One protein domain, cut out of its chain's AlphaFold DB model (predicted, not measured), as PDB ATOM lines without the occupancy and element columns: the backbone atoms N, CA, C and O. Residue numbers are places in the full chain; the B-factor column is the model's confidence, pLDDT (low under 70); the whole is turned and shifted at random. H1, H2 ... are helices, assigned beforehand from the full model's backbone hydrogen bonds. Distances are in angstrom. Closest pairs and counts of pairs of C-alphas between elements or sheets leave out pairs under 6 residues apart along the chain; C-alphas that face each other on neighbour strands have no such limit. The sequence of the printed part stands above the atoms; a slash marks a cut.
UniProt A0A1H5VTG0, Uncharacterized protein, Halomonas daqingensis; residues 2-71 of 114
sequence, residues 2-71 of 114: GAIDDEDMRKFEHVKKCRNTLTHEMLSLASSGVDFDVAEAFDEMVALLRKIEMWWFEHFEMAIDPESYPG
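AT A GLANCE: This is residues 2 to 71 of the 114 residues of an uncharacterized protein of Halomonas daqingensis (UniProt A0A1H5VTG0). What is the shape? Long helix H3 makes most of a rod's length, H1 crosses its first part steeply, and short H2 sits at the turn between them. What is it made of? Its 70 printed residues, with helices H1, H2, H3 in order, are all helix by class, extended, radius of gyration of the C-alphas 17.1 A, spanning 55 by 23 by 17 A.

IN THESE COORDINATES: Where is H3? Residues 38 to 64 run 37.8 A to C-alpha 64 at (-52.082, -33.915, 249.468), with a kink of 29 degrees near residue 57. The others? H1, residues 6 to 24, runs 27.0 A from C-alpha 6 at (-26.748, -43.992, 242.649); H2 is residues 26 to 32.

HOW THE PARTS SIT: What touches H3? H1 touches its residues 38 to 48 alone, opposite ways at a steep tilt of 54 degrees; the closest C-alphas, of Val 15 and Ala 41, are 5.3 A apart. And H2? It is apart from H3, and close to H1 but not clearly touching, closest C-alphas Leu 22 and Leu 29, 7.4 A. Backbones? O i to N i+4 pairs are within hydrogen-bond range throughout H1, 2 of 3 in H2, 21 of 23 in H3.

THE WHOLE: How large? The farthest C-alphas, of Ser 31 and Glu 67, are 55.3 A apart. Any breaks? The printed part has no cut, both links are tight, and no printed residue is under 70 in pLDDT.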
ATOM      1  N   GLY A   2     -35.958 -39.378 241.278       80.50
ATOM      2  CA  GLY A   2     -36.296 -40.093 242.519       80.50
ATOM      3  C   GLY A   2     -35.747 -39.370 243.750       80.50
ATOM      4  O   GLY A   2     -34.877 -38.515 243.602       80.50
ATOM      5  N   ALA A   3     -36.233 -39.729 244.942       88.19
ATOM      6  CA  ALA A   3     -35.739 -39.191 246.216       88.19
ATOM      7  C   ALA A   3     -34.229 -39.413 246.415       88.19
ATOM      8  O   ALA A   3     -33.550 -38.581 247.009       88.19
ATOM      9  N   ILE A   4     -33.717 -40.535 245.900       94.56
ATOM     10  CA  ILE A   4     -32.314 -40.939 245.984       94.56
ATOM     11  C   ILE A   4     -31.775 -41.366 244.615       94.56
ATOM     12  O   ILE A   4     -32.530 -41.838 243.760       94.56
ATOM     13  N   ASP A   5     -30.469 -41.213 244.430       95.81
ATOM     14  CA  ASP A   5     -29.710 -41.592 243.238       95.81
ATOM     15  C   ASP A   5     -28.607 -42.633 243.542       95.81
ATOM     16  O   ASP A   5     -28.475 -43.148 244.656       95.81
ATOM     17  N   ASP A   6     -27.818 -42.993 242.525       96.69
ATOM     18  CA  ASP A   6     -26.748 -43.992 242.649       96.69
ATOM     19  C   ASP A   6     -25.583 -43.529 243.545       96.69
ATOM     20  O   ASP A   6     -24.815 -44.348 244.059       96.69
ATOM     21  N   GLU A   7     -25.383 -42.222 243.720       96.50
ATOM     22  CA  GLU A   7     -24.411 -41.696 244.678       96.50
ATOM     23  C   GLU A   7     -24.931 -41.845 246.106       96.50
ATOM     24  O   GLU A   7     -24.211 -42.362 246.961       96.50
ATOM     25  N   ASP A   8     -26.193 -41.494 246.345       97.06
ATOM     26  CA  ASP A   8     -26.837 -41.697 247.643       97.06
ATOM     27  C   ASP A   8     -26.827 -43.167 248.060       97.06
ATOM     28  O   ASP A   8     -26.559 -43.490 249.216       97.06
ATOM     29  N   MET A   9     -27.068 -44.079 247.114       97.06
ATOM     30  CA  MET A   9     -27.038 -45.515 247.387       97.06
ATOM     31  C   MET A   9     -25.644 -45.987 247.822       97.06
ATOM     32  O   MET A   9     -25.515 -46.841 248.701       97.06
ATOM     33  N   ARG A  10     -24.581 -45.411 247.245       97.62
ATOM     34  CA  ARG A  10     -23.200 -45.702 247.659       97.62
ATOM     35  C   ARG A  10     -22.920 -45.200 249.075       97.62
ATOM     36  O   ARG A  10     -22.342 -45.957 249.855       97.62
ATOM     37  N   LYS A  11     -23.376 -43.991 249.418       97.44
ATOM     38  CA  LYS A  11     -23.294 -43.444 250.785       97.44
ATOM     39  C   LYS A  11     -24.074 -44.313 251.770       97.44
ATOM     40  O   LYS A  11     -23.552 -44.708 252.806       97.44
ATOM     41  N   PHE A  12     -25.286 -44.733 251.412       97.25
ATOM     42  CA  PHE A  12     -26.092 -45.620 252.248       97.25
ATOM     43  C   PHE A  12     -25.377 -46.944 252.554       97.25
ATOM     44  O   PHE A  12     -25.335 -47.374 253.709       97.25
ATOM     45  N   GLU A  13     -24.786 -47.595 251.548       97.69
ATOM     46  CA  GLU A  13     -24.030 -48.832 251.768       97.69
ATOM     47  C   GLU A  13     -22.756 -48.601 252.599       97.69
ATOM     48  O   GLU A  13     -22.412 -49.454 253.425       97.69
ATOM     49  N   HIS A  14     -22.095 -47.446 252.455       96.69
ATOM     50  CA  HIS A  14     -20.987 -47.049 253.325       96.69
ATOM     51  C   HIS A  14     -21.439 -46.930 254.790       96.69
ATOM     52  O   HIS A  14     -20.956 -47.677 255.646       96.69
ATOM     53  N   VAL A  15     -22.446 -46.095 255.066       96.69
ATOM     54  CA  VAL A  15     -23.042 -45.901 256.400       96.69
ATOM     55  C   VAL A  15     -23.474 -47.229 257.022       96.69
ATOM     56  O   VAL A  15     -23.183 -47.524 258.184       96.69
ATOM     57  N   LYS A  16     -24.147 -48.080 256.243       95.75
ATOM     58  CA  LYS A  16     -24.603 -49.403 256.679       95.75
ATOM     59  C   LYS A  16     -23.440 -50.296 257.104       95.75
ATOM     60  O   LYS A  16     -23.561 -50.986 258.119       95.75
ATOM     61  N   LYS A  17     -22.329 -50.291 256.363       94.19
ATOM     62  CA  LYS A  17     -21.123 -51.045 256.725       94.19
ATOM     63  C   LYS A  17     -20.536 -50.531 258.041       94.19
ATOM     64  O   LYS A  17     -20.322 -51.339 258.941       94.19
ATOM     65  N   CYS A  18     -20.370 -49.216 258.181       93.25
ATOM     66  CA  CYS A  18     -19.873 -48.577 259.402       93.25
ATOM     67  C   CYS A  18     -20.738 -48.945 260.619       93.25
ATOM     68  O   CYS A  18     -20.233 -49.450 261.624       93.25
ATOM     69  N   ARG A  19     -22.067 -48.817 260.504       92.56
ATOM     70  CA  ARG A  19     -23.018 -49.204 261.560       92.56
ATOM     71  C   ARG A  19     -22.905 -50.680 261.937       92.56
ATOM     72  O   ARG A  19     -22.969 -51.013 263.123       92.56
ATOM     73  N   ASN A  20     -22.760 -51.573 260.958       91.31
ATOM     74  CA  ASN A  20     -22.608 -53.004 261.223       91.31
ATOM     75  C   ASN A  20     -21.345 -53.285 262.044       91.31
ATOM     76  O   ASN A  20     -21.430 -54.023 263.024       91.31
ATOM     77  N   THR A  21     -20.219 -52.651 261.707       89.19
ATOM     78  CA  THR A  21     -18.985 -52.735 262.501       89.19
ATOM     79  C   THR A  21     -19.219 -52.244 263.932       89.19
ATOM     80  O   THR A  21     -18.925 -52.972 264.878       89.19
ATOM     81  N   LEU A  22     -19.857 -51.076 264.114       87.25
ATOM     82  CA  LEU A  22     -20.202 -50.551 265.448       87.25
ATOM     83  C   LEU A  22     -21.037 -51.531 266.279       87.25
ATOM     84  O   LEU A  22     -20.817 -51.687 267.478       87.25
ATOM     85  N   THR A  23     -21.999 -52.193 265.639       87.00
ATOM     86  CA  THR A  23     -22.958 -53.067 266.325       87.00
ATOM     87  C   THR A  23     -22.348 -54.422 266.683       87.00
ATOM     88  O   THR A  23     -22.608 -54.951 267.761       87.00
ATOM     89  N   HIS A  24     -21.557 -55.007 265.784       87.25
ATOM     90  CA  HIS A  24     -21.062 -56.377 265.935       87.25
ATOM     91  C   HIS A  24     -19.678 -56.467 266.578       87.25
ATOM     92  O   HIS A  24     -19.342 -57.510 267.136       87.25
ATOM     93  N   GLU A  25     -18.898 -55.388 266.555       84.62
ATOM     94  CA  GLU A  25     -17.514 -55.382 267.038       84.62
ATOM     95  C   GLU A  25     -17.299 -54.428 268.220       84.62
ATOM     96  O   GLU A  25     -16.166 -54.112 268.563       84.62
ATOM     97  N   MET A  26     -18.369 -54.007 268.903       77.50
ATOM     98  CA  MET A  26     -18.345 -52.994 269.971       77.50
ATOM     99  C   MET A  26     -17.242 -53.199 271.032       77.50
ATOM    100  O   MET A  26     -16.580 -52.243 271.428       77.50
ATOM    101  N   LEU A  27     -17.003 -54.441 271.472       78.50
ATOM    102  CA  LEU A  27     -15.931 -54.776 272.425       78.50
ATOM    103  C   LEU A  27     -14.526 -54.583 271.836       78.50
ATOM    104  O   LEU A  27     -13.631 -54.104 272.530       78.50
ATOM    105  N   SER A  28     -14.341 -54.942 270.565       78.38
ATOM    106  CA  SER A  28     -13.095 -54.711 269.827       78.38
ATOM    107  C   SER A  28     -12.844 -53.208 269.694       78.38
ATOM    108  O   SER A  28     -11.785 -52.713 270.080       78.38
ATOM    109  N   LEU A  29     -13.876 -52.459 269.295       80.12
ATOM    110  CA  LEU A  29     -13.829 -51.007 269.123       80.12
ATOM    111  C   LEU A  29     -13.473 -50.256 270.405       80.12
ATOM    112  O   LEU A  29     -12.679 -49.322 270.362       80.12
ATOM    113  N   ALA A  30     -13.999 -50.687 271.554       78.56
ATOM    114  CA  ALA A  30     -13.651 -50.096 272.844       78.56
ATOM    115  C   ALA A  30     -12.150 -50.228 273.178       78.56
ATOM    116  O   ALA A  30     -11.631 -49.457 273.982       78.56
ATOM    117  N   SER A  31     -11.457 -51.198 272.573       79.38
ATOM    118  CA  SER A  31     -10.034 -51.460 272.803       79.38
ATOM    119  C   SER A  31      -9.106 -50.861 271.740       79.38
ATOM    120  O   SER A  31      -8.042 -50.356 272.091       79.38
ATOM    121  N   SER A  32      -9.491 -50.900 270.459       81.75
ATOM    122  CA  SER A  32      -8.627 -50.525 269.329       81.75
ATOM    123  C   SER A  32      -9.131 -49.335 268.511       81.75
ATOM    124  O   SER A  32      -8.430 -48.897 267.603       81.75
ATOM    125  N   GLY A  33     -10.315 -48.803 268.820       79.38
ATOM    126  CA  GLY A  33     -10.984 -47.800 267.992       79.38
ATOM    127  C   GLY A  33     -11.577 -48.388 266.707       79.38
ATOM    128  O   GLY A  33     -11.540 -49.600 266.485       79.38
ATOM    129  N   VAL A  34     -12.157 -47.509 265.885       81.06
ATOM    130  CA  VAL A  34     -12.690 -47.807 264.543       81.06
ATOM    131  C   VAL A  34     -11.663 -47.456 263.462       81.06
ATOM    132  O   VAL A  34     -10.823 -46.581 263.665       81.06
ATOM    133  N   ASP A  35     -11.747 -48.111 262.303       84.31
ATOM    134  CA  ASP A  35     -10.893 -47.861 261.131       84.31
ATOM    135  C   ASP A  35     -11.518 -46.905 260.095       84.31
ATOM    136  O   ASP A  35     -10.946 -46.690 259.025       84.31
ATOM    137  N   PHE A  36     -12.675 -46.320 260.413       87.69
ATOM    138  CA  PHE A  36     -13.410 -45.381 259.569       87.69
ATOM    139  C   PHE A  36     -13.704 -44.076 260.315       87.69
ATOM    140  O   PHE A  36     -13.722 -44.038 261.550       87.69
ATOM    141  N   ASP A  37     -13.959 -43.010 259.560       91.38
ATOM    142  CA  ASP A  37     -14.356 -41.724 260.123       91.38
ATOM    143  C   ASP A  37     -15.841 -41.759 260.523       91.38
ATOM    144  O   ASP A  37     -16.746 -41.865 259.693       91.38
ATOM    145  N   VAL A  38     -16.094 -41.723 261.833       88.88
ATOM    146  CA  VAL A  38     -17.452 -41.751 262.392       88.88
ATOM    147  C   VAL A  38     -18.208 -40.465 262.079       88.88
ATOM    148  O   VAL A  38     -19.419 -40.528 261.888       88.88
ATOM    149  N   ALA A  39     -17.520 -39.319 262.038       90.62
ATOM    150  CA  ALA A  39     -18.152 -38.039 261.749       90.62
ATOM    151  C   ALA A  39     -18.606 -38.000 260.287       90.62
ATOM    152  O   ALA A  39     -19.764 -37.691 260.028       90.62
ATOM    153  N   GLU A  40     -17.750 -38.434 259.359       94.81
ATOM    154  CA  GLU A  40     -18.105 -38.545 257.937       94.81
ATOM    155  C   GLU A  40     -19.313 -39.473 257.729       94.81
ATOM    156  O   GLU A  40     -20.308 -39.076 257.124       94.81
ATOM    157  N   ALA A  41     -19.281 -40.685 258.296       95.12
ATOM    158  CA  ALA A  41     -20.389 -41.632 258.166       95.12
ATOM    159  C   ALA A  41     -21.688 -41.115 258.816       95.12
ATOM    160  O   ALA A  41     -22.790 -41.406 258.342       95.12
ATOM    161  N   PHE A  42     -21.585 -40.358 259.910       93.81
ATOM    162  CA  PHE A  42     -22.740 -39.733 260.545       93.81
ATOM    163  C   PHE A  42     -23.324 -38.615 259.673       93.81
ATOM    164  O   PHE A  42     -24.533 -38.600 259.443       93.81
ATOM    165  N   ASP A  43     -22.486 -37.736 259.127       95.44
ATOM    166  CA  ASP A  43     -22.909 -36.648 258.244       95.44
ATOM    167  C   ASP A  43     -23.575 -37.183 256.968       95.44
ATOM    168  O   ASP A  43     -24.639 -36.700 256.571       95.44
ATOM    169  N   GLU A  44     -23.018 -38.237 256.363       97.19
ATOM    170  CA  GLU A  44     -23.637 -38.929 255.227       97.19
ATOM    171  C   GLU A  44     -25.026 -39.477 255.576       97.19
ATOM    172  O   GLU A  44     -25.979 -39.309 254.810       97.19
ATOM    173  N   MET A  45     -25.166 -40.107 256.747       96.81
ATOM    174  CA  MET A  45     -26.443 -40.637 257.221       96.81
ATOM    175  C   MET A  45     -27.488 -39.528 257.394       96.81
ATOM    176  O   MET A  45     -28.629 -39.681 256.950       96.81
ATOM    177  N   VAL A  46     -27.114 -38.411 258.026       96.44
ATOM    178  CA  VAL A  46     -28.021 -37.275 258.260       96.44
ATOM    179  C   VAL A  46     -28.412 -36.602 256.946       96.44
ATOM    180  O   VAL A  46     -29.585 -36.271 256.756       96.44
ATOM    181  N   ALA A  47     -27.471 -36.449 256.012       96.00
ATOM    182  CA  ALA A  47     -27.742 -35.895 254.691       96.00
ATOM    183  C   ALA A  47     -28.754 -36.749 253.909       96.00
ATOM    184  O   ALA A  47     -29.702 -36.209 253.334       96.00
ATOM    185  N   LEU A  48     -28.600 -38.079 253.940       97.25
ATOM    186  CA  LEU A  48     -29.546 -39.010 253.321       97.25
ATOM    187  C   LEU A  48     -30.935 -38.922 253.958       97.25
ATOM    188  O   LEU A  48     -31.931 -38.833 253.238       97.25
ATOM    189  N   LEU A  49     -31.008 -38.900 255.295       96.62
ATOM    190  CA  LEU A  49     -32.270 -38.745 256.019       96.62
ATOM    191  C   LEU A  49     -32.977 -37.447 255.613       96.62
ATOM    192  O   LEU A  49     -34.139 -37.483 255.221       96.62
ATOM    193  N   ARG A  50     -32.268 -36.308 255.628       96.00
ATOM    194  CA  ARG A  50     -32.834 -35.015 255.216       96.00
ATOM    195  C   ARG A  50     -33.346 -35.059 253.777       96.00
ATOM    196  O   ARG A  50     -34.443 -34.573 253.526       96.00
ATOM    197  N   LYS A  51     -32.579 -35.633 252.846       95.75
ATOM    198  CA  LYS A  51     -32.959 -35.715 251.425       95.75
ATOM    199  C   LYS A  51     -34.260 -36.500 251.234       95.75
ATOM    200  O   LYS A  51     -35.150 -36.030 250.530       95.75
ATOM    201  N   ILE A  52     -34.383 -37.659 251.886       96.00
ATOM    202  CA  ILE A  52     -35.576 -38.516 251.804       96.00
ATOM    203  C   ILE A  52     -36.797 -37.812 252.401       96.00
ATOM    204  O   ILE A  52     -37.846 -37.770 251.761       96.00
ATOM    205  N   GLU A  53     -36.655 -37.236 253.593       96.50
ATOM    206  CA  GLU A  53     -37.751 -36.550 254.283       96.50
ATOM    207  C   GLU A  53     -38.226 -35.306 253.521       96.50
ATOM    208  O   GLU A  53     -39.424 -35.103 253.357       96.50
ATOM    209  N   MET A  54     -37.302 -34.497 252.991       95.69
ATOM    210  CA  MET A  54     -37.654 -33.327 252.181       95.69
ATOM    211  C   MET A  54     -38.357 -33.722 250.884       95.69
ATOM    212  O   MET A  54     -39.335 -33.084 250.497       95.69
ATOM    213  N   TRP A  55     -37.903 -34.798 250.230       95.56
ATOM    214  CA  TRP A  55     -38.580 -35.305 249.041       95.56
ATOM    215  C   TRP A  55     -40.009 -35.752 249.365       95.56
ATOM    216  O   TRP A  55     -40.932 -35.420 248.622       95.56
ATOM    217  N   TRP A  56     -40.199 -36.468 250.479       94.88
ATOM    218  CA  TRP A  56     -41.519 -36.890 250.949       94.88
ATOM    219  C   TRP A  56     -42.427 -35.694 251.249       94.88
ATOM    220  O   TRP A  56     -43.556 -35.644 250.764       94.88
ATOM    221  N   PHE A  57     -41.919 -34.705 251.981       94.44
ATOM    222  CA  PHE A  57     -42.641 -33.476 252.295       94.44
ATOM    223  C   PHE A  57     -43.133 -32.762 251.026       94.44
ATOM    224  O   PHE A  57     -44.330 -32.519 250.871       94.44
ATOM    225  N   GLU A  58     -42.229 -32.498 250.080       93.12
ATOM    226  CA  GLU A  58     -42.535 -31.762 248.850       93.12
ATOM    227  C   GLU A  58     -43.487 -32.538 247.922       93.12
ATOM    228  O   GLU A  58     -44.423 -31.969 247.361       93.12
ATOM    229  N   HIS A  59     -43.266 -33.844 247.748       93.12
ATOM    230  CA  HIS A  59     -43.952 -34.625 246.711       93.12
ATOM    231  C   HIS A  59     -45.184 -35.378 247.211       93.12
ATOM    232  O   HIS A  59     -45.981 -35.847 246.393       93.12
ATOM    233  N   PHE A  60     -45.338 -35.534 248.525       92.38
ATOM    234  CA  PHE A  60     -46.448 -36.264 249.118       92.38
ATOM    235  C   PHE A  60     -47.274 -35.368 250.034       92.38
ATOM    236  O   PHE A  60     -48.448 -35.153 249.752       92.38
ATOM    237  N   GLU A  61     -46.685 -34.801 251.086       92.44
ATOM    238  CA  GLU A  61     -47.450 -34.043 252.088       92.44
ATOM    239  C   GLU A  61     -48.042 -32.757 251.502       92.44
ATOM    240  O   GLU A  61     -49.261 -32.572 251.520       92.44
ATOM    241  N   MET A  62     -47.208 -31.928 250.869       92.50
ATOM    242  CA  MET A  62     -47.660 -30.707 250.196       92.50
ATOM    243  C   MET A  62     -48.587 -30.991 249.012       92.50
ATOM    244  O   MET A  62     -49.469 -30.192 248.708       92.50
ATOM    245  N   ALA A  63     -48.412 -32.129 248.337       91.12
ATOM    246  CA  ALA A  63     -49.267 -32.517 247.219       91.12
ATOM    247  C   ALA A  63     -50.674 -32.954 247.670       91.12
ATOM    248  O   ALA A  63     -51.627 -32.832 246.899       91.12
ATOM    249  N   ILE A  64     -50.805 -33.474 248.894       94.25
ATOM    250  CA  ILE A  64     -52.082 -33.915 249.468       94.25
ATOM    251  C   ILE A  64     -52.896 -32.730 249.985       94.25
ATOM    252  O   ILE A  64     -54.108 -32.703 249.770       94.25
ATOM    253  N   ASP A  65     -52.252 -31.773 250.656       93.50
ATOM    254  CA  ASP A  65     -52.935 -30.636 251.279       93.50
ATOM    255  C   ASP A  65     -52.157 -29.317 251.113       93.50
ATOM    256  O   ASP A  65     -51.600 -28.785 252.076       93.50
ATOM    257  N   PRO A  66     -52.092 -28.769 249.887       89.69
ATOM    258  CA  PRO A  66     -51.277 -27.588 249.597       89.69
ATOM    259  C   PRO A  66     -51.752 -26.329 250.334       89.69
ATOM    260  O   PRO A  66     -50.941 -25.459 250.636       89.69
ATOM    261  N   GLU A  67     -53.045 -26.232 250.655       94.19
ATOM    262  CA  GLU A  67     -53.645 -25.057 251.305       94.19
ATOM    263  C   GLU A  67     -53.275 -24.942 252.796       94.19
ATOM    264  O   GLU A  67     -53.427 -23.875 253.393       94.19
ATOM    265  N   SER A  68     -52.769 -26.022 253.405       93.31
ATOM    266  CA  SER A  68     -52.264 -26.018 254.786       93.31
ATOM    267  C   SER A  68     -50.900 -25.338 254.935       93.31
ATOM    268  O   SER A  68     -50.449 -25.109 256.062       93.31
ATOM    269  N   TYR A  69     -50.245 -24.982 253.827       90.88
ATOM    270  CA  TYR A  69     -48.917 -24.378 253.819       90.88
ATOM    271  C   TYR A  69     -48.956 -22.933 253.294       90.88
ATOM    272  O   TYR A  69     -49.749 -22.612 252.407       90.88
ATOM    273  N   PRO A  70     -48.097 -22.034 253.810       91.88
ATOM    274  CA  PRO A  70     -47.970 -20.685 253.267       91.88
ATOM    275  C   PRO A  70     -47.579 -20.708 251.784       91.88
ATOM    276  O   PRO A  70     -46.696 -21.462 251.380       91.88
ATOM    277  N   GLY A  71     -48.195 -19.845 250.970       88.31
ATOM    278  CA  GLY A  71     -47.889 -19.759 249.534       88.31
ATOM    279  C   GLY A  71     -46.474 -19.255 249.212       88.31
ATOM    280  O   GLY A  71     -46.022 -19.393 248.080       88.31
TER     281      GLY A  71